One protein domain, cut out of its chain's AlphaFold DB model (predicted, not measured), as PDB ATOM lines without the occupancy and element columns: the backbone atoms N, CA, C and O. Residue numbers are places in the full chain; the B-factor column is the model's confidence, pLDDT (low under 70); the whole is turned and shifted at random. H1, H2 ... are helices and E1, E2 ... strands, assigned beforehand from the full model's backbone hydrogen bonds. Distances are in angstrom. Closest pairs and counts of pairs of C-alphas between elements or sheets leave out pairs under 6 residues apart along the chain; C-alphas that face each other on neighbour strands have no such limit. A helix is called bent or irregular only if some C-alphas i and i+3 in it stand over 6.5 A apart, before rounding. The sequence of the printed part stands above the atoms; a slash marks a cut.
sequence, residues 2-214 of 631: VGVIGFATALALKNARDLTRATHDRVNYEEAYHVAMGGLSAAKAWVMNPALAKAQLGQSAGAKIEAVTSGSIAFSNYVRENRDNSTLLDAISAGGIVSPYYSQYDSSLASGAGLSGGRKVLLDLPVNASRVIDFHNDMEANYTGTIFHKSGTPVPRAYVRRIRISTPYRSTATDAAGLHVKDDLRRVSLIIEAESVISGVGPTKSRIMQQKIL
ATOM      1  N   VAL A   2     275.836 198.082 120.897       54.06
ATOM      2  CA  VAL A   2     275.529 197.024 121.891       54.06
ATOM      3  C   VAL A   2     275.697 197.474 123.357       54.06
ATOM      4  O   VAL A   2     274.817 197.227 124.173       54.06
ATOM      5  N   GLY A   3     276.758 198.221 123.693       47.19
ATOM      6  CA  GLY A   3     276.967 198.730 125.061       47.19
ATOM      7  C   GLY A   3     275.945 199.782 125.521       47.19
ATOM      8  O   GLY A   3     275.575 199.812 126.690       47.19
ATOM      9  N   VAL A   4     275.430 200.601 124.597       63.09
ATOM     10  CA  VAL A   4     274.398 201.615 124.893       63.09
ATOM     11  C   VAL A   4     273.048 200.941 125.149       63.09
ATOM     12  O   VAL A   4     272.340 201.310 126.083       63.09
ATOM     13  N   ILE A   5     272.728 199.895 124.378       66.31
ATOM     14  CA  ILE A   5     271.520 199.079 124.566       66.31
ATOM     15  C   ILE A   5     271.594 198.302 125.892       66.31
ATOM     16  O   ILE A   5     270.614 198.268 126.637       66.31
ATOM     17  N   GLY A   6     272.761 197.746 126.239       62.97
ATOM     18  CA  GLY A   6     272.981 197.075 127.524       62.97
ATOM     19  C   GLY A   6     272.804 198.008 128.728       62.97
ATOM     20  O   GLY A   6     272.112 197.656 129.683       62.97
ATOM     21  N   PHE A   7     273.351 199.227 128.660       72.50
ATOM     22  CA  PHE A   7     273.193 200.233 129.716       72.50
ATOM     23  C   PHE A   7     271.737 200.695 129.875       72.50
ATOM     24  O   PHE A   7     271.222 200.729 130.993       72.50
ATOM     25  N   ALA A   8     271.045 200.989 128.770       67.88
ATOM     26  CA  ALA A   8     269.636 201.386 128.797       67.88
ATOM     27  C   ALA A   8     268.737 200.277 129.375       67.88
ATOM     28  O   ALA A   8     267.857 200.553 130.190       67.88
ATOM     29  N   THR A   9     269.011 199.015 129.025       75.00
ATOM     30  CA  THR A   9     268.282 197.850 129.551       75.00
ATOM     31  C   THR A   9     268.526 197.667 131.052       75.00
ATOM     32  O   THR A   9     267.580 197.467 131.811       75.00
ATOM     33  N   ALA A  10     269.774 197.798 131.514       69.25
ATOM     34  CA  ALA A  10     270.108 197.712 132.938       69.25
ATOM     35  C   ALA A  10     269.459 198.842 133.762       69.25
ATOM     36  O   ALA A  10     268.974 198.600 134.869       69.25
ATOM     37  N   LEU A  11     269.403 200.061 133.215       73.62
ATOM     38  CA  LEU A  11     268.744 201.200 133.853       73.62
ATOM     39  C   LEU A  11     267.221 201.005 133.930       73.62
ATOM     40  O   LEU A  11     266.627 201.251 134.979       73.62
ATOM     41  N   ALA A  12     266.598 200.499 132.861       71.44
ATOM     42  CA  ALA A  12     265.174 200.170 132.841       71.44
ATOM     43  C   ALA A  12     264.827 199.064 133.853       71.44
ATOM     44  O   ALA A  12     263.870 199.210 134.611       71.44
ATOM     45  N   LEU A  13     265.642 198.004 133.937       72.25
ATOM     46  CA  LEU A  13     265.476 196.930 134.924       72.25
ATOM     47  C   LEU A  13     265.651 197.433 136.364       72.25
ATOM     48  O   LEU A  13     264.886 197.043 137.247       72.25
ATOM     49  N   LYS A  14     266.617 198.326 136.610       76.31
ATOM     50  CA  LYS A  14     266.798 198.968 137.919       76.31
ATOM     51  C   LYS A  14     265.578 199.814 138.294       76.31
ATOM     52  O   LYS A  14     265.046 199.630 139.384       76.31
ATOM     53  N   ASN A  15     265.098 200.667 137.390       71.81
ATOM     54  CA  ASN A  15     263.936 201.525 137.638       71.81
ATOM     55  C   ASN A  15     262.646 200.713 137.823       71.81
ATOM     56  O   ASN A  15     261.865 201.015 138.719       71.81
ATOM     57  N   ALA A  16     262.445 199.648 137.042       64.81
ATOM     58  CA  ALA A  16     261.321 198.731 137.220       64.81
ATOM     59  C   ALA A  16     261.388 198.015 138.578       64.81
ATOM     60  O   ALA A  16     260.374 197.904 139.267       64.81
ATOM     61  N   ARG A  17     262.582 197.584 139.010       68.06
ATOM     62  CA  ARG A  17     262.799 196.985 140.336       68.06
ATOM     63  C   ARG A  17     262.536 197.980 141.464       68.06
ATOM     64  O   ARG A  17     261.900 197.612 142.448       68.06
ATOM     65  N   ASP A  18     263.009 199.215 141.333       69.00
ATOM     66  CA  ASP A  18     262.851 200.253 142.354       69.00
ATOM     67  C   ASP A  18     261.387 200.731 142.439       69.00
ATOM     68  O   ASP A  18     260.859 200.870 143.542       69.00
ATOM     69  N   LEU A  19     260.679 200.841 141.306       69.00
ATOM     70  CA  LEU A  19     259.232 201.093 141.260       69.00
ATOM     71  C   LEU A  19     258.437 199.937 141.878       69.00
ATOM     72  O   LEU A  19     257.552 200.162 142.698       69.00
ATOM     73  N   THR A  20     258.788 198.692 141.545       65.06
ATOM     74  CA  THR A  20     258.152 197.498 142.120       65.06
ATOM     75  C   THR A  20     258.346 197.457 143.635       65.06
ATOM     76  O   THR A  20     257.387 197.201 144.358       65.06
ATOM     77  N   ARG A  21     259.552 197.769 144.133       66.25
ATOM     78  CA  ARG A  21     259.841 197.878 145.572       66.25
ATOM     79  C   ARG A  21     259.034 198.989 146.236       66.25
ATOM     80  O   ARG A  21     258.468 198.745 147.291       66.25
ATOM     81  N   ALA A  22     258.930 200.164 145.613       67.19
ATOM     82  CA  ALA A  22     258.132 201.273 146.136       67.19
ATOM     83  C   ALA A  22     256.633 200.928 146.209       67.19
ATOM     84  O   ALA A  22     255.980 201.223 147.210       67.19
ATOM     85  N   THR A  23     256.093 200.250 145.191       70.38
ATOM     86  CA  THR A  23     254.696 199.791 145.185       70.38
ATOM     87  C   THR A  23     254.456 198.706 146.239       70.38
ATOM     88  O   THR A  23     253.481 198.803 146.980       70.38
ATOM     89  N   HIS A  24     255.352 197.721 146.376       69.88
ATOM     90  CA  HIS A  24     255.242 196.690 147.419       69.88
ATOM     91  C   HIS A  24     255.370 197.279 148.830       69.88
ATOM     92  O   HIS A  24     254.606 196.907 149.716       69.88
ATOM     93  N   ASP A  25     256.276 198.239 149.041       71.44
ATOM     94  CA  ASP A  25     256.422 198.929 150.325       71.44
ATOM     95  C   ASP A  25     255.161 199.720 150.694       71.44
ATOM     96  O   ASP A  25     254.760 199.712 151.859       71.44
ATOM     97  N   ARG A  26     254.501 200.351 149.714       70.44
ATOM     98  CA  ARG A  26     253.219 201.034 149.924       70.44
ATOM     99  C   ARG A  26     252.104 200.050 150.278       70.44
ATOM    100  O   ARG A  26     251.370 200.304 151.226       70.44
ATOM    101  N   VAL A  27     252.001 198.927 149.568       72.12
ATOM    102  CA  VAL A  27     251.002 197.881 149.860       72.12
ATOM    103  C   VAL A  27     251.210 197.307 151.262       72.12
ATOM    104  O   VAL A  27     250.265 197.268 152.042       72.12
ATOM    105  N   ASN A  28     252.448 196.969 151.631       72.56
ATOM    106  CA  ASN A  28     252.775 196.483 152.976       72.56
ATOM    107  C   ASN A  28     252.473 197.536 154.061       72.56
ATOM    108  O   ASN A  28     252.134 197.198 155.192       72.56
ATOM    109  N   TYR A  29     252.590 198.826 153.748       70.44
ATOM    110  CA  TYR A  29     252.267 199.899 154.688       70.44
ATOM    111  C   TYR A  29     250.754 200.087 154.902       70.44
ATOM    112  O   TYR A  29     250.320 200.345 156.031       70.44
ATOM    113  N   GLU A  30     249.952 199.951 153.842       68.69
ATOM    114  CA  GLU A  30     248.482 199.994 153.916       68.69
ATOM    115  C   GLU A  30     247.908 198.728 154.560       68.69
ATOM    116  O   GLU A  30     247.020 198.791 155.406       68.69
ATOM    117  N   GLU A  31     248.455 197.559 154.246       73.25
ATOM    118  CA  GLU A  31     248.027 196.305 154.864       73.25
ATOM    119  C   GLU A  31     248.306 196.338 156.385       73.25
ATOM    120  O   GLU A  31     247.429 195.999 157.184       73.25
ATOM    121  N   ALA A  32     249.461 196.873 156.819       71.56
ATOM    122  CA  ALA A  32     249.768 197.050 158.243       71.56
ATOM    123  C   ALA A  32     248.752 197.994 158.914       71.56
ATOM    124  O   ALA A  32     248.253 197.736 160.008       71.56
ATOM    125  N   TYR A  33     248.374 199.074 158.232       71.88
ATOM    126  CA  TYR A  33     247.355 200.004 158.719       71.88
ATOM    127  C   TYR A  33     246.010 199.346 158.976       71.88
ATOM    128  O   TYR A  33     245.456 199.511 160.064       71.88
ATOM    129  N   HIS A  34     245.500 198.590 158.006       71.38
ATOM    130  CA  HIS A  34     244.209 197.921 158.138       71.38
ATOM    131  C   HIS A  34     244.219 196.895 159.273       71.38
ATOM    132  O   HIS A  34     243.267 196.835 160.053       71.38
ATOM    133  N   VAL A  35     245.321 196.163 159.444       75.62
ATOM    134  CA  VAL A  35     245.480 195.227 160.565       75.62
ATOM    135  C   VAL A  35     245.530 195.952 161.911       75.62
ATOM    136  O   VAL A  35     244.853 195.545 162.857       75.62
ATOM    137  N   ALA A  36     246.262 197.064 162.009       72.69
ATOM    138  CA  ALA A  36     246.277 197.880 163.221       72.69
ATOM    139  C   ALA A  36     244.885 198.458 163.548       72.69
ATOM    140  O   ALA A  36     244.476 198.461 164.710       72.69
ATOM    141  N   MET A  37     244.129 198.892 162.535       70.62
ATOM    142  CA  MET A  37     242.741 199.344 162.691       70.62
ATOM    143  C   MET A  37     241.812 198.223 163.177       70.62
ATOM    144  O   MET A  37     240.981 198.463 164.057       70.62
ATOM    145  N   GLY A  38     241.987 196.996 162.677       69.75
ATOM    146  CA  GLY A  38     241.288 195.809 163.183       69.75
ATOM    147  C   GLY A  38     241.575 195.558 164.666       69.75
ATOM    148  O   GLY A  38     240.645 195.387 165.457       69.75
ATOM    149  N   GLY A  39     242.846 195.651 165.073       75.69
ATOM    150  CA  GLY A  39     243.255 195.556 166.479       75.69
ATOM    151  C   GLY A  39     242.615 196.625 167.374       75.69
ATOM    152  O   GLY A  39     242.113 196.305 168.452       75.69
ATOM    153  N   LEU A  40     242.563 197.881 166.918       72.44
ATOM    154  CA  LEU A  40     241.874 198.963 167.638       72.44
ATOM    155  C   LEU A  40     240.370 198.701 167.782       72.44
ATOM    156  O   LEU A  40     239.805 198.935 168.853       72.44
ATOM    157  N   SER A  41     239.725 198.222 166.716       73.19
ATOM    158  CA  SER A  41     238.297 197.890 166.721       73.19
ATOM    159  C   SER A  41     237.983 196.782 167.733       73.19
ATOM    160  O   SER A  41     237.077 196.927 168.556       73.19
ATOM    161  N   ALA A  42     238.796 195.722 167.753       75.38
ATOM    162  CA  ALA A  42     238.658 194.624 168.708       75.38
ATOM    163  C   ALA A  42     238.865 195.093 170.159       75.38
ATOM    164  O   ALA A  42     238.035 194.817 171.025       75.38
ATOM    165  N   ALA A  43     239.912 195.885 170.418       79.81
ATOM    166  CA  ALA A  43     240.187 196.428 171.749       79.81
ATOM    167  C   ALA A  43     239.035 197.280 172.293       79.81
ATOM    168  O   ALA A  43     238.663 197.159 173.460       79.81
ATOM    169  N   LYS A  44     238.429 198.111 171.441       73.69
ATOM    170  CA  LYS A  44     237.229 198.874 171.799       73.69
ATOM    171  C   LYS A  44     236.059 197.972 172.156       73.69
ATOM    172  O   LYS A  44     235.399 198.221 173.160       73.69
ATOM    173  N   ALA A  45     235.804 196.942 171.351       68.50
ATOM    174  CA  ALA A  45     234.730 195.994 171.616       68.50
ATOM    175  C   ALA A  45     234.923 195.287 172.967       68.50
ATOM    176  O   ALA A  45     233.956 195.122 173.705       68.50
ATOM    177  N   TRP A  46     236.160 194.947 173.340       81.00
ATOM    178  CA  TRP A  46     236.468 194.357 174.648       81.00
ATOM    179  C   TRP A  46     236.261 195.313 175.816       81.00
ATOM    180  O   TRP A  46     235.749 194.898 176.851       81.00
ATOM    181  N   VAL A  47     236.641 196.580 175.658       77.06
ATOM    182  CA  VAL A  47     236.402 197.607 176.680       77.06
ATOM    183  C   VAL A  47     234.901 197.872 176.841       77.06
ATOM    184  O   VAL A  47     234.425 198.054 177.953       77.06
ATOM    185  N   MET A  48     234.123 197.848 175.753       69.81
ATOM    186  CA  MET A  48     232.661 197.986 175.824       69.81
ATOM    187  C   MET A  48     231.967 196.732 176.370       69.81
ATOM    188  O   MET A  48     230.909 196.834 176.985       69.81
ATOM    189  N   ASN A  49     232.542 195.551 176.138       74.81
ATOM    190  CA  ASN A  49     231.995 194.271 176.566       74.81
ATOM    191  C   ASN A  49     233.106 193.362 177.127       74.81
ATOM    192  O   ASN A  49     233.660 192.524 176.404       74.81
ATOM    193  N   PRO A  50     233.421 193.463 178.432       77.75
ATOM    194  CA  PRO A  50     234.460 192.640 179.047       77.75
ATOM    195  C   PRO A  50     234.172 191.131 179.007       77.75
ATOM    196  O   PRO A  50     235.104 190.326 179.048       77.75
ATOM    197  N   ALA A  51     232.908 190.713 178.870       73.38
ATOM    198  CA  ALA A  51     232.567 189.302 178.678       73.38
ATOM    199  C   ALA A  51     233.072 188.781 177.322       73.38
ATOM    200  O   ALA A  51     233.620 187.679 177.251       73.38
ATOM    201  N   LEU A  52     232.988 189.603 176.266       75.06
ATOM    202  CA  LEU A  52     233.606 189.308 174.971       75.06
ATOM    203  C   LEU A  52     235.130 189.179 175.106       75.06
ATOM    204  O   LEU A  52     235.724 188.258 174.549       75.06
ATOM    205  N   ALA A  53     235.754 190.049 175.905       77.38
ATOM    206  CA  ALA A  53     237.185 189.988 176.195       77.38
ATOM    207  C   ALA A  53     237.577 188.677 176.896       77.38
ATOM    208  O   ALA A  53     238.548 188.031 176.512       77.38
ATOM    209  N   LYS A  54     236.802 188.239 177.895       81.56
ATOM    210  CA  LYS A  54     237.018 186.960 178.594       81.56
ATOM    211  C   LYS A  54     236.850 185.761 177.663       81.56
ATOM    212  O   LYS A  54     237.629 184.813 177.754       81.56
ATOM    213  N   ALA A  55     235.877 185.813 176.753       77.50
ATOM    214  CA  ALA A  55     235.669 184.767 175.757       77.50
ATOM    215  C   ALA A  55     236.849 184.680 174.773       77.50
ATOM    216  O   ALA A  55     237.399 183.600 174.557       77.50
ATOM    217  N   GLN A  56     237.285 185.820 174.231       78.44
ATOM    218  CA  GLN A  56     238.277 185.874 173.153       78.44
ATOM    219  C   GLN A  56     239.735 185.832 173.652       78.44
ATOM    220  O   GLN A  56     240.562 185.121 173.092       78.44
ATOM    221  N   LEU A  57     240.056 186.531 174.744       78.50
ATOM    222  CA  LEU A  57     241.411 186.640 175.313       78.50
ATOM    223  C   LEU A  57     241.617 185.807 176.583       78.50
ATOM    224  O   LEU A  57     242.740 185.678 177.077       78.50
ATOM    225  N   GLY A  58     240.555 185.204 177.110       81.31
ATOM    226  CA  GLY A  58     240.609 184.379 178.311       81.31
ATOM    227  C   GLY A  58     240.426 185.121 179.608       81.31
ATOM    228  O   GLY A  58     240.462 186.343 179.665       81.31
ATOM    229  N   GLN A  59     240.250 184.338 180.672       82.69
ATOM    230  CA  GLN A  59     239.863 184.869 181.975       82.69
ATOM    231  C   GLN A  59     240.883 185.865 182.529       82.69
ATOM    232  O   GLN A  59     240.489 186.926 182.989       82.69
ATOM    233  N   SER A  60     242.185 185.585 182.421       85.62
ATOM    234  CA  SER A  60     243.216 186.481 182.965       85.62
ATOM    235  C   SER A  60     243.279 187.829 182.233       85.62
ATOM    236  O   SER A  60     243.191 188.878 182.867       85.62
ATOM    237  N   ALA A  61     243.383 187.829 180.899       84.38
ATOM    238  CA  ALA A  61     243.447 189.067 180.120       84.38
ATOM    239  C   ALA A  61     242.098 189.808 180.097       84.38
ATOM    240  O   ALA A  61     242.060 191.030 180.223       84.38
ATOM    241  N   GLY A  62     240.990 189.071 179.999       84.12
ATOM    242  CA  GLY A  62     239.638 189.620 180.049       84.12
ATOM    243  C   GLY A  62     239.304 190.268 181.394       84.12
ATOM    244  O   GLY A  62     238.734 191.354 181.399       84.12
ATOM    245  N   ALA A  63     239.716 189.676 182.523       83.69
ATOM    246  CA  ALA A  63     239.553 190.285 183.848       83.69
ATOM    247  C   ALA A  63     240.355 191.589 183.990       83.69
ATOM    248  O   ALA A  63     239.866 192.556 184.565       83.69
ATOM    249  N   LYS A  64     241.552 191.672 183.394       89.44
ATOM    250  CA  LYS A  64     242.310 192.932 183.360       89.44
ATOM    251  C   LYS A  64     241.623 194.002 182.520       89.44
ATOM    252  O   LYS A  64     241.606 195.162 182.914       89.44
ATOM    253  N   ILE A  65     241.030 193.634 181.383       88.06
ATOM    254  CA  ILE A  65     240.239 194.572 180.570       88.06
ATOM    255  C   ILE A  65     238.989 195.034 181.325       88.06
ATOM    256  O   ILE A  65     238.647 196.213 181.276       88.06
ATOM    257  N   GLU A  66     238.332 194.142 182.062       85.81
ATOM    258  CA  GLU A  66     237.212 194.485 182.942       85.81
ATOM    259  C   GLU A  66     237.625 195.466 184.047       85.81
ATOM    260  O   GLU A  66     236.933 196.458 184.276       85.81
ATOM    261  N   ALA A  67     238.780 195.243 184.684       85.62
ATOM    262  CA  ALA A  67     239.334 196.149 185.688       85.62
ATOM    263  C   ALA A  67     239.698 197.517 185.089       85.62
ATOM    264  O   ALA A  67     239.378 198.552 185.674       85.62
ATOM    265  N   VAL A  68     240.296 197.543 183.891       88.12
ATOM    266  CA  VAL A  68     240.551 198.783 183.137       88.12
ATOM    267  C   VAL A  68     239.242 199.509 182.834       88.12
ATOM    268  O   VAL A  68     239.147 200.707 183.074       88.12
ATOM    269  N   THR A  69     238.219 198.793 182.370       83.75
ATOM    270  CA  THR A  69     236.903 199.364 182.046       83.75
ATOM    271  C   THR A  69     236.250 199.975 183.285       83.75
ATOM    272  O   THR A  69     235.846 201.138 183.260       83.75
ATOM    273  N   SER A  70     236.220 199.232 184.395       80.94
ATOM    274  CA  SER A  70     235.699 199.699 185.686       80.94
ATOM    275  C   SER A  70     236.459 200.927 186.197       80.94
ATOM    276  O   SER A  70     235.844 201.924 186.581       80.94
ATOM    277  N   GLY A  71     237.792 200.909 186.117       78.38
ATOM    278  CA  GLY A  71     238.633 202.043 186.499       78.38
ATOM    279  C   GLY A  71     238.398 203.281 185.645       78.38
ATOM    280  O   GLY A  71     238.336 204.397 186.160       78.38
ATOM    281  N   SER A  72     238.175 203.102 184.346       80.31
ATOM    282  CA  SER A  72     237.831 204.205 183.453       80.31
ATOM    283  C   SER A  72     236.446 204.775 183.702       80.31
ATOM    284  O   SER A  72     236.274 205.988 183.575       80.31
ATOM    285  N   ILE A  73     235.469 203.945 184.071       74.56
ATOM    286  CA  ILE A  73     234.141 204.406 184.490       74.56
ATOM    287  C   ILE A  73     234.267 205.253 185.762       74.56
ATOM    288  O   ILE A  73     233.772 206.380 185.789       74.56
ATOM    289  N   ALA A  74     234.982 204.761 186.778       73.62
ATOM    290  CA  ALA A  74     235.217 205.491 188.026       73.62
ATOM    291  C   ALA A  74     235.929 206.833 187.785       73.62
ATOM    292  O   ALA A  74     235.478 207.875 188.261       73.62
ATOM    293  N   PHE A  75     236.989 206.830 186.973       82.00
ATOM    294  CA  PHE A  75     237.709 208.047 186.608       82.00
ATOM    295  C   PHE A  75     236.826 209.037 185.838       82.00
ATOM    296  O   PHE A  75     236.839 210.235 186.114       82.00
ATOM    297  N   SER A  76     236.023 208.551 184.894       75.94
ATOM    298  CA  SER A  76     235.162 209.416 184.081       75.94
ATOM    299  C   SER A  76     233.995 209.995 184.893       75.94
ATOM    300  O   SER A  76     233.596 211.131 184.643       75.94
ATOM    301  N   ASN A  77     233.493 209.273 185.904       71.19
ATOM    302  CA  ASN A  77     232.558 209.821 186.895       71.19
ATOM    303  C   ASN A  77     233.191 210.979 187.675       71.19
ATOM    304  O   ASN A  77     232.600 212.053 187.739       71.19
ATOM    305  N   TYR A  78     234.416 210.800 188.171       79.25
ATOM    306  CA  TYR A  78     235.139 211.860 188.871       79.25
ATOM    307  C   TYR A  78     235.364 213.100 187.986       79.25
ATOM    308  O   TYR A  78     235.133 214.229 188.419       79.25
ATOM    309  N   VAL A  79     235.767 212.909 186.723       73.12
ATOM    310  CA  VAL A  79     235.924 214.017 185.764       73.12
ATOM    311  C   VAL A  79     234.596 214.737 185.526       73.12
ATOM    312  O   VAL A  79     234.575 215.961 185.424       73.12
ATOM    313  N   ARG A  80     233.483 213.996 185.452       71.88
ATOM    314  CA  ARG A  80     232.138 214.560 185.282       71.88
ATOM    315  C   ARG A  80     231.712 215.391 186.493       71.88
ATOM    316  O   ARG A  80     231.210 216.492 186.302       71.88
ATOM    317  N   GLU A  81     231.928 214.885 187.703       69.88
ATOM    318  CA  GLU A  81     231.624 215.588 188.961       69.88
ATOM    319  C   GLU A  81     232.431 216.882 189.116       69.88
ATOM    320  O   GLU A  81     231.960 217.840 189.716       69.88
ATOM    321  N   ASN A  82     233.624 216.933 188.521       67.44
ATOM    322  CA  ASN A  82     234.539 218.068 188.604       67.44
ATOM    323  C   ASN A  82     234.667 218.833 187.275       67.44
ATOM    324  O   ASN A  82     235.654 219.541 187.068       67.44
ATOM    325  N   ARG A  83     233.693 218.699 186.360       76.62
ATOM    326  CA  ARG A  83     233.764 219.231 184.982       76.62
ATOM    327  C   ARG A  83     234.082 220.729 184.922       76.62
ATOM    328  O   ARG A  83     234.785 221.161 184.000       76.62
ATOM    329  N   ASP A  84     233.571 221.486 185.888       72.56
ATOM    330  CA  ASP A  84     233.694 222.945 185.948       72.56
ATOM    331  C   ASP A  84     234.950 223.406 186.707       72.56
ATOM    332  O   ASP A  84     235.306 224.581 186.670       72.56
ATOM    333  N   ASN A  85     235.685 222.481 187.334       77.19
ATOM    334  CA  ASN A  85     236.942 222.761 188.020       77.19
ATOM    335  C   ASN A  85     238.142 222.399 187.128       77.19
ATOM    336  O   ASN A  85     238.855 221.417 187.355       77.19
ATOM    337  N   SER A  86     238.362 223.198 186.078       76.25
ATOM    338  CA  SER A  86     239.433 222.952 185.102       76.25
ATOM    339  C   SER A  86     240.817 222.897 185.746       76.25
ATOM    340  O   SER A  86     241.612 222.041 185.380       76.25
ATOM    341  N   THR A  87     241.088 223.738 186.749       83.25
ATOM    342  CA  THR A  87     242.371 223.769 187.469       83.25
ATOM    343  C   THR A  87     242.664 222.446 188.174       83.25
ATOM    344  O   THR A  87     243.780 221.932 188.080       83.25
ATOM    345  N   LEU A  88     241.659 221.860 188.835       82.75
ATOM    346  CA  LEU A  88     241.778 220.549 189.474       82.75
ATOM    347  C   LEU A  88     242.065 219.463 188.435       82.75
ATOM    348  O   LEU A  88     243.035 218.719 188.569       82.75
ATOM    349  N   LEU A  89     241.263 219.409 187.369       82.81
ATOM    350  CA  LEU A  89     241.426 218.411 186.311       82.81
ATOM    351  C   LEU A  89     242.749 218.569 185.556       82.81
ATOM    352  O   LEU A  89     243.333 217.577 185.118       82.81
ATOM    353  N   ASP A  90     243.265 219.787 185.424       84.44
ATOM    354  CA  ASP A  90     244.540 220.068 184.775       84.44
ATOM    355  C   ASP A  90     245.753 219.680 185.622       84.44
ATOM    356  O   ASP A  90     246.773 219.283 185.048       84.44
ATOM    357  N   ALA A  91     245.653 219.746 186.949       88.62
ATOM    358  CA  ALA A  91     246.744 219.412 187.864       88.62
ATOM    359  C   ALA A  91     246.951 217.897 188.057       88.62
ATOM    360  O   ALA A  91     248.007 217.468 188.528       88.62
ATOM    361  N   ILE A  92     245.975 217.064 187.682       89.56
ATOM    362  CA  ILE A  92     246.050 215.609 187.881       89.56
ATOM    363  C   ILE A  92     247.186 214.996 187.052       89.56
ATOM    364  O   ILE A  92     247.227 215.133 185.827       89.56
ATOM    365  N   SER A  93     248.089 214.272 187.717       92.56
ATOM    366  CA  SER A  93     249.145 213.468 187.090       92.56
ATOM    367  C   SER A  93     248.627 212.082 186.691       92.56
ATOM    368  O   SER A  93     247.611 211.628 187.214       92.56
ATOM    369  N   ALA A  94     249.339 211.340 185.833       90.06
ATOM    370  CA  ALA A  94     248.954 209.949 185.563       90.06
ATOM    371  C   ALA A  94     248.963 209.075 186.827       90.06
ATOM    372  O   ALA A  94     248.114 208.201 186.958       90.06
ATOM    373  N   GLY A  95     249.850 209.335 187.794       88.56
ATOM    374  CA  GLY A  95     249.805 208.662 189.098       88.56
ATOM    375  C   GLY A  95     248.493 208.927 189.846       88.56
ATOM    376  O   GLY A  95     247.885 207.990 190.360       88.56
ATOM    377  N   GLY A  96     248.021 210.179 189.809       87.00
ATOM    378  CA  GLY A  96     246.726 210.597 190.358       87.00
ATOM    379  C   GLY A  96     245.509 210.054 189.599       87.00
ATOM    380  O   GLY A  96     244.419 210.044 190.149       87.00
ATOM    381  N   ILE A  97     245.684 209.556 188.371       90.06
ATOM    382  CA  ILE A  97     244.649 208.803 187.643       90.06
ATOM    383  C   ILE A  97     244.678 207.328 188.061       90.06
ATOM    384  O   ILE A  97     243.644 206.722 188.321       90.06
ATOM    385  N   VAL A  98     245.861 206.716 188.129       90.19
ATOM    386  CA  VAL A  98     245.969 205.261 188.314       90.19
ATOM    387  C   VAL A  98     245.658 204.819 189.746       90.19
ATOM    388  O   VAL A  98     244.891 203.874 189.925       90.19
ATOM    389  N   SER A  99     246.228 205.495 190.749       83.38
ATOM    390  CA  SER A  99     246.181 205.059 192.152       83.38
ATOM    391  C   SER A  99     244.808 205.156 192.846       83.38
ATOM    392  O   SER A  99     244.575 204.359 193.752       83.38
ATOM    393  N   PRO A 100     243.902 206.091 192.490       81.12
ATOM    394  CA  PRO A 100     242.555 206.096 193.064       81.12
ATOM    395  C   PRO A 100     241.524 205.360 192.202       81.12
ATOM    396  O   PRO A 100     240.555 204.853 192.752       81.12
ATOM    397  N   TYR A 101     241.708 205.272 190.875       88.38
ATOM    398  CA  TYR A 101     240.639 204.779 189.995       88.38
ATOM    399  C   TYR A 101     240.872 203.379 189.441       88.38
ATOM    400  O   TYR A 101     239.908 202.632 189.332       88.38
ATOM    401  N   TYR A 102     242.108 202.988 189.119       86.19
ATOM    402  CA  TYR A 102     242.384 201.712 188.442       86.19
ATOM    403  C   TYR A 102     242.921 200.645 189.397       86.19
ATOM    404  O   TYR A 102     242.478 199.499 189.355       86.19
ATOM    405  N   SER A 103     243.833 201.015 190.300       87.31
ATOM    406  CA  SER A 103     244.491 200.060 191.202       87.31
ATOM    407  C   SER A 103     243.573 199.444 192.256       87.31
ATOM    408  O   SER A 103     243.913 198.410 192.820       87.31
ATOM    409  N   GLN A 104     242.418 200.062 192.513       81.31
ATOM    410  CA  GLN A 104     241.376 199.504 193.378       81.31
ATOM    411  C   GLN A 104     240.679 198.278 192.762       81.31
ATOM    412  O   GLN A 104     240.163 197.444 193.498       81.31
ATOM    413  N   TYR A 105     240.668 198.161 191.428       83.25
ATOM    414  CA  TYR A 105     240.058 197.032 190.717       83.25
ATOM    415  C   TYR A 105     241.078 195.935 190.407       83.25
ATOM    416  O   TYR A 105     240.760 194.753 190.487       83.25
ATOM    417  N   ASP A 106     242.311 196.323 190.074       86.12
ATOM    418  CA  ASP A 106     243.448 195.411 189.945       86.12
ATOM    419  C   ASP A 106     244.738 196.183 190.255       86.12
ATOM    420  O   ASP A 106     245.137 197.105 189.534       86.12
ATOM    421  N   SER A 107     245.410 195.802 191.342       88.38
ATOM    422  CA  SER A 107     246.625 196.470 191.817       88.38
ATOM    423  C   SER A 107     247.789 196.374 190.825       88.38
ATOM    424  O   SER A 107     248.653 197.253 190.811       88.38
ATOM    425  N   SER A 108     247.793 195.378 189.931       88.12
ATOM    426  CA  SER A 108     248.804 195.242 188.878       88.12
ATOM    427  C   SER A 108     248.709 196.333 187.806       88.12
ATOM    428  O   SER A 108     249.699 196.613 187.137       88.12
ATOM    429  N   LEU A 109     247.578 197.036 187.685       87.50
ATOM    430  CA  LEU A 109     247.460 198.195 186.789       87.50
ATOM    431  C   LEU A 109     248.297 199.389 187.286       87.50
ATOM    432  O   LEU A 109     248.653 200.278 186.510       87.50
ATOM    433  N   ALA A 110     248.664 199.412 188.574       86.12
ATOM    434  CA  ALA A 110     249.537 200.434 189.147       86.12
ATOM    435  C   ALA A 110     251.016 200.248 188.797       86.12
ATOM    436  O   ALA A 110     251.779 201.210 188.908       86.12
ATOM    437  N   SER A 111     251.442 199.053 188.389       85.75
ATOM    438  CA  SER A 111     252.855 198.756 188.119       85.75
ATOM    439  C   SER A 111     253.261 198.967 186.660       85.75
ATOM    440  O   SER A 111     254.430 198.795 186.318       85.75
ATOM    441  N   GLY A 112     252.327 199.370 185.794       87.25
ATOM    442  CA  GLY A 112     252.621 199.609 184.389       87.25
ATOM    443  C   GLY A 112     253.631 200.738 184.163       87.25
ATOM    444  O   GLY A 112     253.713 201.706 184.927       87.25
ATOM    445  N   ALA A 113     254.413 200.597 183.091       91.12
ATOM    446  CA  ALA A 113     255.499 201.510 182.758       91.12
ATOM    447  C   ALA A 113     255.005 202.947 182.514       91.12
ATOM    448  O   ALA A 113     253.934 203.174 181.942       91.12
ATOM    449  N   GLY A 114     255.817 203.925 182.920       90.88
ATOM    450  CA  GLY A 114     255.647 205.313 182.499       90.88
ATOM    451  C   GLY A 114     256.016 205.474 181.024       90.88
ATOM    452  O   GLY A 114     256.976 204.870 180.549       90.88
ATOM    453  N   LEU A 115     255.253 206.289 180.302       88.75
ATOM    454  CA  LEU A 115     255.518 206.652 178.911       88.75
ATOM    455  C   LEU A 115     255.706 208.169 178.783       88.75
ATOM    456  O   LEU A 115     255.421 208.939 179.706       88.75
ATOM    457  N   SER A 116     256.166 208.604 177.609       83.75
ATOM    458  CA  SER A 116     256.273 210.022 177.263       83.75
ATOM    459  C   SER A 116     254.929 210.755 177.412       83.75
ATOM    460  O   SER A 116     253.848 210.169 177.298       83.75
ATOM    461  N   GLY A 117     255.006 212.057 177.703       84.75
ATOM    462  CA  GLY A 117     253.826 212.913 177.882       84.75
ATOM    463  C   GLY A 117     253.063 212.659 179.178       84.75
ATOM    464  O   GLY A 117     251.860 212.914 179.256       84.75
ATOM    465  N   GLY A 118     253.747 212.106 180.185       87.94
ATOM    466  CA  GLY A 118     253.170 211.835 181.497       87.94
ATOM    467  C   GLY A 118     252.062 210.787 181.455       87.94
ATOM    468  O   GLY A 118     251.113 210.905 182.220       87.94
ATOM    469  N   ARG A 119     252.156 209.802 180.553       91.31
ATOM    470  CA  ARG A 119     251.217 208.677 180.445       91.31
ATOM    471  C   ARG A 119     251.685 207.492 181.288       91.31
ATOM    472  O   ARG A 119     252.878 207.326 181.538       91.31
ATOM    473  N   LYS A 120     250.752 206.621 181.665       93.69
ATOM    474  CA  LYS A 120     251.043 205.345 182.324       93.69
ATOM    475  C   LYS A 120     250.330 204.206 181.610       93.69
ATOM    476  O   LYS A 120     249.162 204.340 181.241       93.69
ATOM    477  N   VAL A 121     251.044 203.106 181.381       94.31
ATOM    478  CA  VAL A 121     250.451 201.886 180.821       94.31
ATOM    479  C   VAL A 121     249.538 201.269 181.869       94.31
ATOM    480  O   VAL A 121     249.958 201.048 182.998       94.31
ATOM    481  N   LEU A 122     248.295 201.000 181.490       93.25
ATOM    482  CA  LEU A 122     247.340 200.270 182.319       93.25
ATOM    483  C   LEU A 122     247.388 198.787 181.964       93.25
ATOM    484  O   LEU A 122     247.486 197.933 182.834       93.25
ATOM    485  N   LEU A 123     247.374 198.485 180.666       92.19
ATOM    486  CA  LEU A 123     247.412 197.125 180.153       92.19
ATOM    487  C   LEU A 123     248.272 197.067 178.895       92.19
ATOM    488  O   LEU A 123     248.162 197.922 178.017       92.19
ATOM    489  N   ASP A 124     249.096 196.033 178.797       90.19
ATOM    490  CA  ASP A 124     249.864 195.702 177.603       90.19
ATOM    491  C   ASP A 124     249.605 194.225 177.270       90.19
ATOM    492  O   ASP A 124     249.834 193.346 178.104       90.19
ATOM    493  N   LEU A 125     249.039 193.969 176.091       86.44
ATOM    494  CA  LEU A 125     248.731 192.643 175.564       86.44
ATOM    495  C   LEU A 125     249.783 192.295 174.502       86.44
ATOM    496  O   LEU A 125     249.661 192.748 173.357       86.44
ATOM    497  N   PRO A 126     250.832 191.532 174.863       73.56
ATOM    498  CA  PRO A 126     251.906 191.193 173.943       73.56
ATOM    499  C   PRO A 126     251.537 190.026 173.017       73.56
ATOM    500  O   PRO A 126     250.615 189.256 173.284       73.56
ATOM    501  N   VAL A 127     252.376 189.841 171.994       58.56
ATOM    502  CA  VAL A 127     252.388 188.754 170.990       58.56
ATOM    503  C   VAL A 127     252.129 187.358 171.564       58.56
ATOM    504  O   VAL A 127     251.592 186.507 170.878       58.56
ATOM    505  N   ASN A 128     252.489 187.090 172.820       55.06
ATOM    506  CA  ASN A 128     252.437 185.744 173.391       55.06
ATOM    507  C   ASN A 128     251.110 185.404 174.088       55.06
ATOM    508  O   ASN A 128     251.029 184.372 174.758       55.06
ATOM    509  N   ALA A 129     250.072 186.240 173.962       55.28
ATOM    510  CA  ALA A 129     248.732 185.833 174.361       55.28
ATOM    511  C   ALA A 129     248.347 184.614 173.510       55.28
ATOM    512  O   ALA A 129     248.235 184.697 172.294       55.28
ATOM    513  N   SER A 130     248.193 183.451 174.139       50.34
ATOM    514  CA  SER A 130     248.002 182.139 173.500       50.34
ATOM    515  C   SER A 130     246.701 181.988 172.690       50.34
ATOM    516  O   SER A 130     246.293 180.865 172.380       50.34
ATOM    517  N   ARG A 131     246.029 183.095 172.362       58.47
ATOM    518  CA  ARG A 131     244.668 183.154 171.844       58.47
ATOM    519  C   ARG A 131     244.604 184.030 170.603       58.47
ATOM    520  O   ARG A 131     244.867 185.228 170.629       58.47
ATOM    521  N   VAL A 132     244.264 183.350 169.524       56.59
ATOM    522  CA  VAL A 132     244.027 183.868 168.186       56.59
ATOM    523  C   VAL A 132     242.567 184.304 168.092       56.59
ATOM    524  O   VAL A 132     241.691 183.620 168.617       56.59
ATOM    525  N   ILE A 133     242.306 185.420 167.417       59.78
ATOM    526  CA  ILE A 133     240.952 185.861 167.072       59.78
ATOM    527  C   ILE A 133     240.920 185.990 165.559       59.78
ATOM    528  O   ILE A 133     241.773 186.677 165.005       59.78
ATOM    529  N   ASP A 134     239.978 185.331 164.903       54.25
ATOM    530  CA  ASP A 134     239.840 185.400 163.450       54.25
ATOM    531  C   ASP A 134     238.985 186.611 163.065       54.25
ATOM    532  O   ASP A 134     237.979 186.909 163.717       54.25
ATOM    533  N   PHE A 135     239.383 187.325 162.012       51.97
ATOM    534  CA  PHE A 135     238.629 188.459 161.474       51.97
ATOM    535  C   PHE A 135     238.288 188.242 159.996       51.97
ATOM    536  O   PHE A 135     238.938 187.467 159.298       51.97
ATOM    537  N   HIS A 136     237.254 188.935 159.521       48.03
ATOM    538  CA  HIS A 136     236.939 189.022 158.092       48.03
ATOM    539  C   HIS A 136     237.712 190.202 157.514       48.03
ATOM    540  O   HIS A 136     237.526 191.319 158.003       48.03
ATOM    541  N   ASN A 137     238.588 189.987 156.531       44.97
ATOM    542  CA  ASN A 137     239.343 191.111 155.975       44.97
ATOM    543  C   ASN A 137     239.791 190.973 154.513       44.97
ATOM    544  O   ASN A 137     240.818 191.538 154.143       44.97
ATOM    545  N   ASP A 138     239.024 190.299 153.656       39.91
ATOM    546  CA  ASP A 138     239.175 190.489 152.209       39.91
ATOM    547  C   ASP A 138     237.865 190.930 151.539       39.91
ATOM    548  O   ASP A 138     236.770 190.793 152.089       39.91
ATOM    549  N   MET A 139     237.991 191.520 150.345       35.75
ATOM    550  CA  MET A 139     236.858 191.942 149.509       35.75
ATOM    551  C   MET A 139     235.999 190.758 149.019       35.75
ATOM    552  O   MET A 139     234.987 190.985 148.361       35.75
ATOM    553  N   GLU A 140     236.383 189.517 149.334       38.19
ATOM    554  CA  GLU A 140     235.742 188.273 148.897       38.19
ATOM    555  C   GLU A 140     235.039 187.520 150.045       38.19
ATOM    556  O   GLU A 140     234.480 186.449 149.822       38.19
ATOM    557  N   ALA A 141     235.000 188.093 151.256       35.81
ATOM    558  CA  ALA A 141     234.393 187.511 152.456       35.81
ATOM    559  C   ALA A 141     235.006 186.174 152.931       35.81
ATOM    560  O   ALA A 141     234.354 185.430 153.669       35.81
ATOM    561  N   ASN A 142     236.266 185.874 152.594       42.22
ATOM    562  CA  ASN A 142     236.964 184.721 153.162       42.22
ATOM    563  C   ASN A 142     237.604 185.067 154.520       42.22
ATOM    564  O   ASN A 142     238.095 186.175 154.759       42.22
ATOM    565  N   TYR A 143     237.625 184.088 155.432       40.06
ATOM    566  CA  TYR A 143     238.327 184.188 156.714       40.06
ATOM    567  C   TYR A 143     239.836 184.287 156.475       40.06
ATOM    568  O   TYR A 143     240.509 183.284 156.233       40.06
ATOM    569  N   THR A 144     240.388 185.492 156.567       45.84
ATOM    570  CA  THR A 144     241.824 185.725 156.413       45.84
ATOM    571  C   THR A 144     242.465 186.039 157.763       45.84
ATOM    572  O   THR A 144     242.810 187.168 158.089       45.84
ATOM    573  N   GLY A 145     242.690 184.974 158.534       56.00
ATOM    574  CA  GLY A 145     243.811 184.887 159.468       56.00
ATOM    575  C   GLY A 145     243.650 185.501 160.863       56.00
ATOM    576  O   GLY A 145     242.709 186.211 161.212       56.00
ATOM    577  N   THR A 146     244.648 185.160 161.674       56.50
ATOM    578  CA  THR A 146     244.728 185.376 163.114       56.50
ATOM    579  C   THR A 146     245.099 186.824 163.454       56.50
ATOM    580  O   THR A 146     246.162 187.289 163.039       56.50
ATOM    581  N   ILE A 147     244.311 187.521 164.281       63.34
ATOM    582  CA  ILE A 147     244.631 188.881 164.766       63.34
ATOM    583  C   ILE A 147     245.964 188.909 165.516       63.34
ATOM    584  O   ILE A 147     246.729 189.849 165.342       63.34
ATOM    585  N   PHE A 148     246.263 187.893 166.327       64.56
ATOM    586  CA  PHE A 148     247.527 187.776 167.057       64.56
ATOM    587  C   PHE A 148     248.345 186.596 166.543       64.56
ATOM    588  O   PHE A 148     247.801 185.536 166.240       64.56
ATOM    589  N   HIS A 149     249.665 186.763 166.505       64.62
ATOM    590  CA  HIS A 149     250.584 185.676 166.188       64.62
ATOM    591  C   HIS A 149     250.765 184.745 167.394       64.62
ATOM    592  O   HIS A 149     251.163 185.196 168.463       64.62
ATOM    593  N   LYS A 150     250.554 183.437 167.221       63.12
ATOM    594  CA  LYS A 150     250.804 182.434 168.264       63.12
ATOM    595  C   LYS A 150     252.231 181.888 168.163       63.12
ATOM    596  O   LYS A 150     252.687 181.495 167.094       63.12
ATOM    597  N   SER A 151     252.927 181.794 169.295       58.69
ATOM    598  CA  SER A 151     254.243 181.141 169.345       58.69
ATOM    599  C   SER A 151     254.153 179.684 168.859       58.69
ATOM    600  O   SER A 151     253.323 178.918 169.352       58.69
ATOM    601  N   GLY A 152     254.995 179.311 167.889       63.06
ATOM    602  CA  GLY A 152     255.078 177.953 167.334       63.06
ATOM    603  C   GLY A 152     254.181 177.660 166.123       63.06
ATOM    604  O   GLY A 152     254.241 176.549 165.604       63.06
ATOM    605  N   THR A 153     253.377 178.616 165.647       61.25
ATOM    606  CA  THR A 153     252.660 178.510 164.358       61.25
ATOM    607  C   THR A 153     253.384 179.295 163.260       61.25
ATOM    608  O   THR A 153     254.109 180.235 163.590       61.25
ATOM    609  N   PRO A 154     253.202 178.965 161.964       65.88
ATOM    610  CA  PRO A 154     253.704 179.803 160.877       65.88
ATOM    611  C   PRO A 154     253.242 181.253 161.058       65.88
ATOM    612  O   PRO A 154     252.064 181.494 161.326       65.88
ATOM    613  N   VAL A 155     254.170 182.208 160.947       64.31
ATOM    614  CA  VAL A 155     253.858 183.628 161.146       64.31
ATOM    615  C   VAL A 155     252.882 184.065 160.049       64.31
ATOM    616  O   VAL A 155     253.228 183.945 158.869       64.31
ATOM    617  N   PRO A 156     251.672 184.545 160.390       68.69
ATOM    618  CA  PRO A 156     250.757 185.078 159.392       68.69
ATOM    619  C   PRO A 156     251.406 186.289 158.724       68.69
ATOM    620  O   PRO A 156     252.162 187.033 159.351       68.69
ATOM    621  N   ARG A 157     251.097 186.506 157.444       75.25
ATOM    622  CA  ARG A 157     251.691 187.603 156.671       75.25
ATOM    623  C   ARG A 157     251.498 188.963 157.346       75.25
ATOM    624  O   ARG A 157     252.428 189.763 157.346       75.25
ATOM    625  N   ALA A 158     250.329 189.209 157.932       76.62
ATOM    626  CA  ALA A 158     250.004 190.444 158.630       76.62
ATOM    627  C   ALA A 158     249.257 190.135 159.935       76.62
ATOM    628  O   ALA A 158     248.342 189.313 159.941       76.62
ATOM    629  N   TYR A 159     249.662 190.760 161.043       78.94
ATOM    630  CA  TYR A 159     249.061 190.528 162.363       78.94
ATOM    631  C   TYR A 159     249.253 191.708 163.319       78.94
ATOM    632  O   TYR A 159     250.144 192.542 163.153       78.94
ATOM    633  N   VAL A 160     248.425 191.767 164.360       82.38
ATOM    634  CA  VAL A 160     248.584 192.669 165.501       82.38
ATOM    635  C   VAL A 160     249.620 192.072 166.449       82.38
ATOM    636  O   VAL A 160     249.460 190.988 167.008       82.38
ATOM    637  N   ARG A 161     250.720 192.799 166.631       82.25
ATOM    638  CA  ARG A 161     251.817 192.450 167.533       82.25
ATOM    639  C   ARG A 161     251.492 192.797 168.983       82.25
ATOM    640  O   ARG A 161     251.891 192.079 169.896       82.25
ATOM    641  N   ARG A 162     250.830 193.929 169.211       86.56
ATOM    642  CA  ARG A 162     250.593 194.438 170.563       86.56
ATOM    643  C   ARG A 162     249.360 195.316 170.611       86.56
ATOM    644  O   ARG A 162     249.180 196.155 169.731       86.56
ATOM    645  N   ILE A 163     248.587 195.186 171.682       88.88
ATOM    646  CA  ILE A 163     247.572 196.170 172.057       88.88
ATOM    647  C   ILE A 163     247.944 196.745 173.412       88.88
ATOM    648  O   ILE A 163     248.166 196.003 174.366       88.88
ATOM    649  N   ARG A 164     248.006 198.068 173.500       91.75
ATOM    650  CA  ARG A 164     248.328 198.776 174.732       91.75
ATOM    651  C   ARG A 164     247.221 199.751 175.082       91.75
ATOM    652  O   ARG A 164     246.786 200.528 174.238       91.75
ATOM    653  N   ILE A 165     246.817 199.748 176.344       93.06
ATOM    654  CA  ILE A 165     245.882 200.709 176.919       93.06
ATOM    655  C   ILE A 165     246.640 201.557 177.938       93.06
ATOM    656  O   ILE A 165     247.322 201.029 178.817       93.06
ATOM    657  N   SER A 166     246.541 202.877 177.810       93.81
ATOM    658  CA  SER A 166     247.250 203.840 178.659       93.81
ATOM    659  C   SER A 166     246.358 205.007 179.079       93.81
ATOM    660  O   SER A 166     245.301 205.248 178.488       93.81
ATOM    661  N   THR A 167     246.786 205.727 180.116       94.06
ATOM    662  CA  THR A 167     246.142 206.974 180.552       94.06
ATOM    663  C   THR A 167     246.303 208.094 179.503       94.06
ATOM    664  O   THR A 167     247.246 208.040 178.706       94.06
ATOM    665  N   PRO A 168     245.455 209.142 179.525       90.50
ATOM    666  CA  PRO A 168     245.585 210.315 178.649       90.50
ATOM    667  C   PRO A 168     246.925 211.049 178.804       90.50
ATOM    668  O   PRO A 168     247.588 210.924 179.841       90.50
ATOM    669  N   TYR A 169     247.304 211.857 177.809       86.19
ATOM    670  CA  TYR A 169     248.489 212.719 177.891       86.19
ATOM    671  C   TYR A 169     248.305 213.786 178.972       86.19
ATOM    672  O   TYR A 169     247.323 214.532 178.977       86.19
ATOM    673  N   ARG A 170     249.271 213.886 179.887       92.25
ATOM    674  CA  ARG A 170     249.271 214.870 180.984       92.25
ATOM    675  C   ARG A 170     250.294 215.984 180.787       92.25
ATOM    676  O   ARG A 170     250.234 216.994 181.483       92.25
ATOM    677  N   SER A 171     251.154 215.844 179.785       87.31
ATOM    678  CA  SER A 171     252.019 216.893 179.258       87.31
ATOM    679  C   SER A 171     252.213 216.722 177.750       87.31
ATOM    680  O   SER A 171     251.981 215.645 177.198       87.31
ATOM    681  N   THR A 172     252.631 217.795 177.078       84.94
ATOM    682  CA  THR A 172     253.041 217.751 175.668       84.94
ATOM    683  C   THR A 172     254.263 216.846 175.510       84.94
ATOM    684  O   THR A 172     255.201 216.929 176.307       84.94
ATOM    685  N   ALA A 173     254.268 215.985 174.496       77.00
ATOM    686  CA  ALA A 173     255.384 215.087 174.210       77.00
ATOM    687  C   ALA A 173     255.435 214.671 172.743       77.00
ATOM    688  O   ALA A 173     254.444 214.773 172.030       77.00
ATOM    689  N   THR A 174     256.576 214.136 172.322       75.75
ATOM    690  CA  THR A 174     256.756 213.529 171.000       75.75
ATOM    691  C   THR A 174     257.128 212.061 171.177       75.75
ATOM    692  O   THR A 174     258.006 211.743 171.981       75.75
ATOM    693  N   ASP A 175     256.462 211.161 170.461       70.50
ATOM    694  CA  ASP A 175     256.795 209.735 170.410       70.50
ATOM    695  C   ASP A 175     256.806 209.208 168.964       70.50
ATOM    696  O   ASP A 175     256.749 209.982 168.009       70.50
ATOM    697  N   ALA A 176     256.926 207.888 168.789       65.94
ATOM    698  CA  ALA A 176     256.983 207.254 167.470       65.94
ATOM    699  C   ALA A 176     255.725 207.497 166.606       65.94
ATOM    700  O   ALA A 176     255.787 207.302 165.394       65.94
ATOM    701  N   ALA A 177     254.604 207.918 167.206       58.44
ATOM    702  CA  ALA A 177     253.381 208.290 166.500       58.44
ATOM    703  C   ALA A 177     253.294 209.799 166.182       58.44
ATOM    704  O   ALA A 177     252.400 210.202 165.441       58.44
ATOM    705  N   GLY A 178     254.214 210.627 166.696       69.50
ATOM    706  CA  GLY A 178     254.309 212.059 166.397       69.50
ATOM    707  C   GLY A 178     254.274 212.964 167.632       69.50
ATOM    708  O   GLY A 178     254.520 212.527 168.754       69.50
ATOM    709  N   LEU A 179     254.013 214.257 167.403       74.94
ATOM    710  CA  LEU A 179     253.835 215.266 168.451       74.94
ATOM    711  C   LEU A 179     252.416 215.191 169.027       74.94
ATOM    712  O   LEU A 179     251.435 215.199 168.286       74.94
ATOM    713  N   HIS A 180     252.316 215.217 170.351       75.12
ATOM    714  CA  HIS A 180     251.073 215.147 171.108       75.12
ATOM    715  C   HIS A 180     250.982 216.300 172.099       75.12
ATOM    716  O   HIS A 180     251.953 216.639 172.776       75.12
ATOM    717  N   VAL A 181     249.788 216.872 172.217       82.44
ATOM    718  CA  VAL A 181     249.451 217.880 173.229       82.44
ATOM    719  C   VAL A 181     248.801 217.228 174.446       82.44
ATOM    720  O   VAL A 181     248.216 216.147 174.340       82.44
ATOM    721  N   LYS A 182     248.888 217.901 175.598       86.62
ATOM    722  CA  LYS A 182     248.166 217.520 176.818       86.62
ATOM    723  C   LYS A 182     246.666 217.351 176.527       86.62
ATOM    724  O   LYS A 182     246.062 218.208 175.884       86.62
ATOM    725  N   ASP A 183     246.076 216.267 177.022       81.06
ATOM    726  CA  ASP A 183     244.666 215.950 176.803       81.06
ATOM    727  C   ASP A 183     243.745 216.649 177.812       81.06
ATOM    728  O   ASP A 183     244.012 216.678 179.019       81.06
ATOM    729  N   ASP A 184     242.602 217.125 177.310       80.38
ATOM    730  CA  ASP A 184     241.455 217.506 178.133       80.38
ATOM    731  C   ASP A 184     240.742 216.236 178.621       80.38
ATOM    732  O   ASP A 184     240.162 215.487 177.826       80.38
ATOM    733  N   LEU A 185     240.760 216.000 179.936       79.12
ATOM    734  CA  LEU A 185     240.163 214.809 180.553       79.12
ATOM    735  C   LEU A 185     238.653 214.708 180.309       79.12
ATOM    736  O   LEU A 185     238.104 213.611 180.334       79.12
ATOM    737  N   ARG A 186     237.980 215.821 179.995       74.00
ATOM    738  CA  ARG A 186     236.551 215.839 179.636       74.00
ATOM    739  C   ARG A 186     236.277 215.215 178.264       74.00
ATOM    740  O   ARG A 186     235.122 214.978 177.918       74.00
ATOM    741  N   ARG A 187     237.323 214.985 177.464       68.75
ATOM    742  CA  ARG A 187     237.249 214.459 176.091       68.75
ATOM    743  C   ARG A 187     237.996 213.139 175.909       68.75
ATOM    744  O   ARG A 187     237.816 212.498 174.878       68.75
ATOM    745  N   VAL A 188     238.835 212.738 176.869       69.25
ATOM    746  CA  VAL A 188     239.673 211.535 176.771       69.25
ATOM    747  C   VAL A 188     239.804 210.866 178.141       69.25
ATOM    748  O   VAL A 188     240.407 211.427 179.052       69.25
ATOM    749  N   SER A 189     239.302 209.636 178.258       75.12
ATOM    750  CA  SER A 189     239.460 208.784 179.447       75.12
ATOM    751  C   SER A 189     240.617 207.795 179.295       75.12
ATOM    752  O   SER A 189     241.289 207.478 180.275       75.12
ATOM    753  N   LEU A 190     240.852 207.307 178.071       85.69
ATOM    754  CA  LEU A 190     241.860 206.299 177.736       85.69
ATOM    755  C   LEU A 190     242.479 206.546 176.359       85.69
ATOM    756  O   LEU A 190     241.874 207.150 175.470       85.69
ATOM    757  N   ILE A 191     243.659 205.968 176.164       85.12
ATOM    758  CA  ILE A 191     244.324 205.845 174.869       85.12
ATOM    759  C   ILE A 191     244.562 204.363 174.587       85.12
ATOM    760  O   ILE A 191     245.201 203.683 175.393       85.12
ATOM    761  N   ILE A 192     244.097 203.884 173.430       84.75
ATOM    762  CA  ILE A 192     244.407 202.544 172.918       84.75
ATOM    763  C   ILE A 192     245.392 202.670 171.758       84.75
ATOM    764  O   ILE A 192     245.165 203.438 170.826       84.75
ATOM    765  N   GLU A 193     246.468 201.896 171.809       88.75
ATOM    766  CA  GLU A 193     247.443 201.726 170.736       88.75
ATOM    767  C   GLU A 193     247.380 200.282 170.232       88.75
ATOM    768  O   GLU A 193     247.428 199.345 171.030       88.75
ATOM    769  N   ALA A 194     247.317 200.094 168.917       84.12
ATOM    770  CA  ALA A 194     247.498 198.802 168.272       84.12
ATOM    771  C   ALA A 194     248.731 198.866 167.375       84.12
ATOM    772  O   ALA A 194     248.828 199.708 166.481       84.12
ATOM    773  N   GLU A 195     249.678 197.971 167.617       87.44
ATOM    774  CA  GLU A 195     250.835 197.783 166.761       87.44
ATOM    775  C   GLU A 195     250.617 196.570 165.869       87.44
ATOM    776  O   GLU A 195     250.388 195.470 166.365       87.44
ATOM    777  N   SER A 196     250.738 196.769 164.565       82.56
ATOM    778  CA  SER A 196     250.695 195.719 163.552       82.56
ATOM    779  C   SER A 196     252.074 195.480 162.961       82.56
ATOM    780  O   SER A 196     252.902 196.393 162.904       82.56
ATOM    781  N   VAL A 197     252.306 194.258 162.495       83.62
ATOM    782  CA  VAL A 197     253.503 193.876 161.757       83.62
ATOM    783  C   VAL A 197     253.109 193.106 160.510       83.62
ATOM    784  O   VAL A 197     252.205 192.273 160.547       83.62
ATOM    785  N   ILE A 198     253.830 193.378 159.422       79.38
ATOM    786  CA  ILE A 198     253.786 192.582 158.200       79.38
ATOM    787  C   ILE A 198     255.127 191.911 157.972       79.38
ATOM    788  O   ILE A 198     256.156 192.583 157.856       79.38
ATOM    789  N   SER A 199     255.087 190.583 157.900       72.31
ATOM    790  CA  SER A 199     256.204 189.705 157.567       72.31
ATOM    791  C   SER A 199     255.892 188.972 156.262       72.31
ATOM    792  O   SER A 199     254.971 188.163 156.202       72.31
ATOM    793  N   GLY A 200     256.650 189.251 155.202       66.06
ATOM    794  CA  GLY A 200     256.444 188.681 153.869       66.06
ATOM    795  C   GLY A 200     257.683 188.846 152.986       66.06
ATOM    796  O   GLY A 200     258.787 189.024 153.495       66.06
ATOM    797  N   VAL A 201     257.518 188.801 151.659       55.03
ATOM    798  CA  VAL A 201     258.626 189.017 150.711       55.03
ATOM    799  C   VAL A 201     259.053 190.491 150.754       55.03
ATOM    800  O   VAL A 201     258.464 191.338 150.086       55.03
ATOM    801  N   GLY A 202     260.059 190.808 151.572       64.75
ATOM    802  CA  GLY A 202     260.580 192.166 151.753       64.75
ATOM    803  C   GLY A 202     260.948 192.490 153.208       64.75
ATOM    804  O   GLY A 202     260.893 191.613 154.069       64.75
ATOM    805  N   PRO A 203     261.357 193.739 153.505       68.50
ATOM    806  CA  PRO A 203     261.644 194.166 154.870       68.50
ATOM    807  C   PRO A 203     260.362 194.205 155.707       68.50
ATOM    808  O   PRO A 203     259.356 194.775 155.283       68.50
ATOM    809  N   THR A 204     260.425 193.654 156.918       76.62
ATOM    810  CA  THR A 204     259.342 193.731 157.903       76.62
ATOM    811  C   THR A 204     258.938 195.183 158.142       76.62
ATOM    812  O   THR A 204     259.781 196.023 158.470       76.62
ATOM    813  N   LYS A 205     257.645 195.487 158.003       80.88
ATOM    814  CA  LYS A 205     257.087 196.810 158.313       80.88
ATOM    815  C   LYS A 205     256.248 196.715 159.584       80.88
ATOM    816  O   LYS A 205     255.512 195.749 159.766       80.88
ATOM    817  N   SER A 206     256.369 197.714 160.455       82.06
ATOM    818  CA  SER A 206     255.509 197.882 161.631       82.06
ATOM    819  C   SER A 206     254.727 199.184 161.511       82.06
ATOM    820  O   SER A 206     255.263 200.183 161.016       82.06
ATOM    821  N   ARG A 207     253.477 199.181 161.974       80.56
ATOM    822  CA  ARG A 207     252.655 200.389 162.079       80.56
ATOM    823  C   ARG A 207     251.918 200.412 163.406       80.56
ATOM    824  O   ARG A 207     251.246 199.447 163.765       80.56
ATOM    825  N   ILE A 208     252.027 201.539 164.105       82.94
ATOM    826  CA  ILE A 208     251.299 201.810 165.343       82.94
ATOM    827  C   ILE A 208     250.145 202.748 165.008       82.94
ATOM    828  O   ILE A 208     250.355 203.822 164.449       82.94
ATOM    829  N   MET A 209     248.934 202.329 165.355       78.62
ATOM    830  CA  MET A 209     247.734 203.151 165.294       78.62
ATOM    831  C   MET A 209     247.263 203.452 166.703       78.62
ATOM    832  O   MET A 209     247.257 202.575 167.563       78.62
ATOM    833  N   GLN A 210     246.848 204.691 166.931       81.75
ATOM    834  CA  GLN A 210     246.416 205.162 168.235       81.75
ATOM    835  C   GLN A 210     245.023 205.765 168.142       81.75
ATOM    836  O   GLN A 210     244.706 206.491 167.200       81.75
ATOM    837  N   GLN A 211     244.205 205.507 169.157       78.88
ATOM    838  CA  GLN A 211     242.894 206.109 169.293       78.88
ATOM    839  C   GLN A 211     242.637 206.578 170.721       78.88
ATOM    840  O   GLN A 211     242.800 205.833 171.687       78.88
ATOM    841  N   LYS A 212     242.198 207.831 170.834       81.62
ATOM    842  CA  LYS A 212     241.709 208.435 172.075       81.62
ATOM    843  C   LYS A 212     240.241 208.063 172.259       81.62
ATOM    844  O   LYS A 212     239.471 208.109 171.299       81.62
ATOM    845  N   ILE A 213     239.869 207.670 173.470       72.38
ATOM    846  CA  ILE A 213     238.518 207.213 173.796       72.38
ATOM    847  C   ILE A 213     238.035 207.961 175.030       72.38
ATOM    848  O   ILE A 213     238.726 208.010 176.047       72.38
ATOM    849  N   LEU A 214     236.828 208.510 174.941       77.25
ATOM    850  CA  LEU A 214     236.060 208.959 176.092       77.25
ATOM    851  C   LEU A 214     235.152 207.812 176.521       77.25
ATOM    852  O   LEU A 214     234.273 207.404 175.762       77.25
TER     853      LEU A 214
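Overview. This is residues 2 to 214 of the 631 residues of an uncharacterized protein of candidate division BRC1 bacterium HGW-BRC1-1 (UniProt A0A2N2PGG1). A twisted sheet of four strands, E1 E4 E7 E8, is covered on one face by the last part of a very long helix, H1, whose residues 2 to 20 stick out from the body as a free arm. H2 to H5 gather at the end of the body away from that arm, with H2, H4 and H5 packed by the strand E1, and two small hairpins, E2 with E3 and E5 with E6, lie off the sheet. The printed part has 213 residues with five named helices and eight named strands, in the order H1 H2 H3 H4 H5 E1 E2 E3 E4 E5 E6 E7 E8; the sheet is antiparallel throughout, and the class is mixed, helices and strands. The whole is loose, with a radius of gyration of the C-alphas of 21.5 A, and spans 81 by 38 by 29 A, the arm making the length.

Along the chain. The sheet is built of E1, residues 119 to 126, E4, residues 158 to 166 and 24.3 A long, E7, residues 190 to 198 and 26.7 A, and E8, residues 205 to 213 and 26.3 A. E8 ends at C-alpha 213, (238.518, 207.213, 173.796). H1, residues 2 to 48, begins at C-alpha 2, (275.529, 197.024, 121.891), and measures 68.9 A to C-alpha 48, (232.661, 197.986, 175.824). H2, residues 50 to 81, measures 25.2 A; it is irregular, with C-alphas 56 and 59 9.0 A apart and a kink of 157 degrees near residue 57. H3 is residues 86 to 91, H4 94 to 102 and H5 107 to 111. H4 is neither bent nor irregular, but only just: C-alphas 97 and 100 are 6.4 A apart. The short strands are E2, residues 134 to 136, E3, 143 to 146, E5, 173 to 175, and E6, 178 to 180.

Arrangement. In the sheet, E1 and E8 are edge strands. E4 and E7 are antiparallel at 161 degrees, with N 161 and O 195 at 2.7 A, within hydrogen-bond range. E7 and E8 form a hairpin, with N 194 and O 209 at 2.8 A. E1, which bends by 65 degrees at residue 122, pairs with E4 through N 125 and O 163, 2.8 A. H1, H2 and H4 are on one face of the sheet, two layers, helices over strands. H1 is on the sheet with residues 25 to 47, and its closest C-alphas to E7 are those of Ala 36 and Ser 196, 4.9 A. With residues 45 to 48 alone H1 touches H2, closest at Trp 46 and Ala 53, C-alphas 4.7 A apart; their lines are only just about perpendicular, at 71 degrees. H2 lies over E1 and E4 at a height over the sheet of 10.3 A. H2 touches H4 with residues 67 to 75 alone, the closest C-alphas being those of Gly 71 and Tyr 102, 4.2 A. H4 touches H5, closest at Val 98 and Ala 110, C-alphas 6.1 A apart. H5 is on the sheet, with C-alphas of Leu 109 and Leu 122 closest at 4.9 A. H3 is not on the sheet and is close to H2 but not clearly touching, C-alphas of Val 79 and Leu 89 being 7.1 A apart. The hairpin E5 and E6, with N 180 and O 173 at 2.7 A, is apart from the four strands of the sheet. In the hairpin E2 and E3 no N and O are within hydrogen-bond range, and C-alphas 134 and 146 face each other at 4.9 A. Every O i to N i+4 pair is within range in H1 and H3; H2 has 25 of 28, H4 3 of 5, and H5 0 of 1 with 2 of 2 O i to N i+3 pairs.

Size, cuts and confidence. The C-alphas of Val 2 and Glu 81, the two farthest apart, are 82.3 A apart. Without residues 2 to 20 the body spans 53 by 37 by 29 A. The printed part has no cut. The link from E3 to E4, 11 residues, is long. The mean pLDDT of the printed part is 75.2; 60 residues are under 70, among them residues 127 to 156 and 16 to 22.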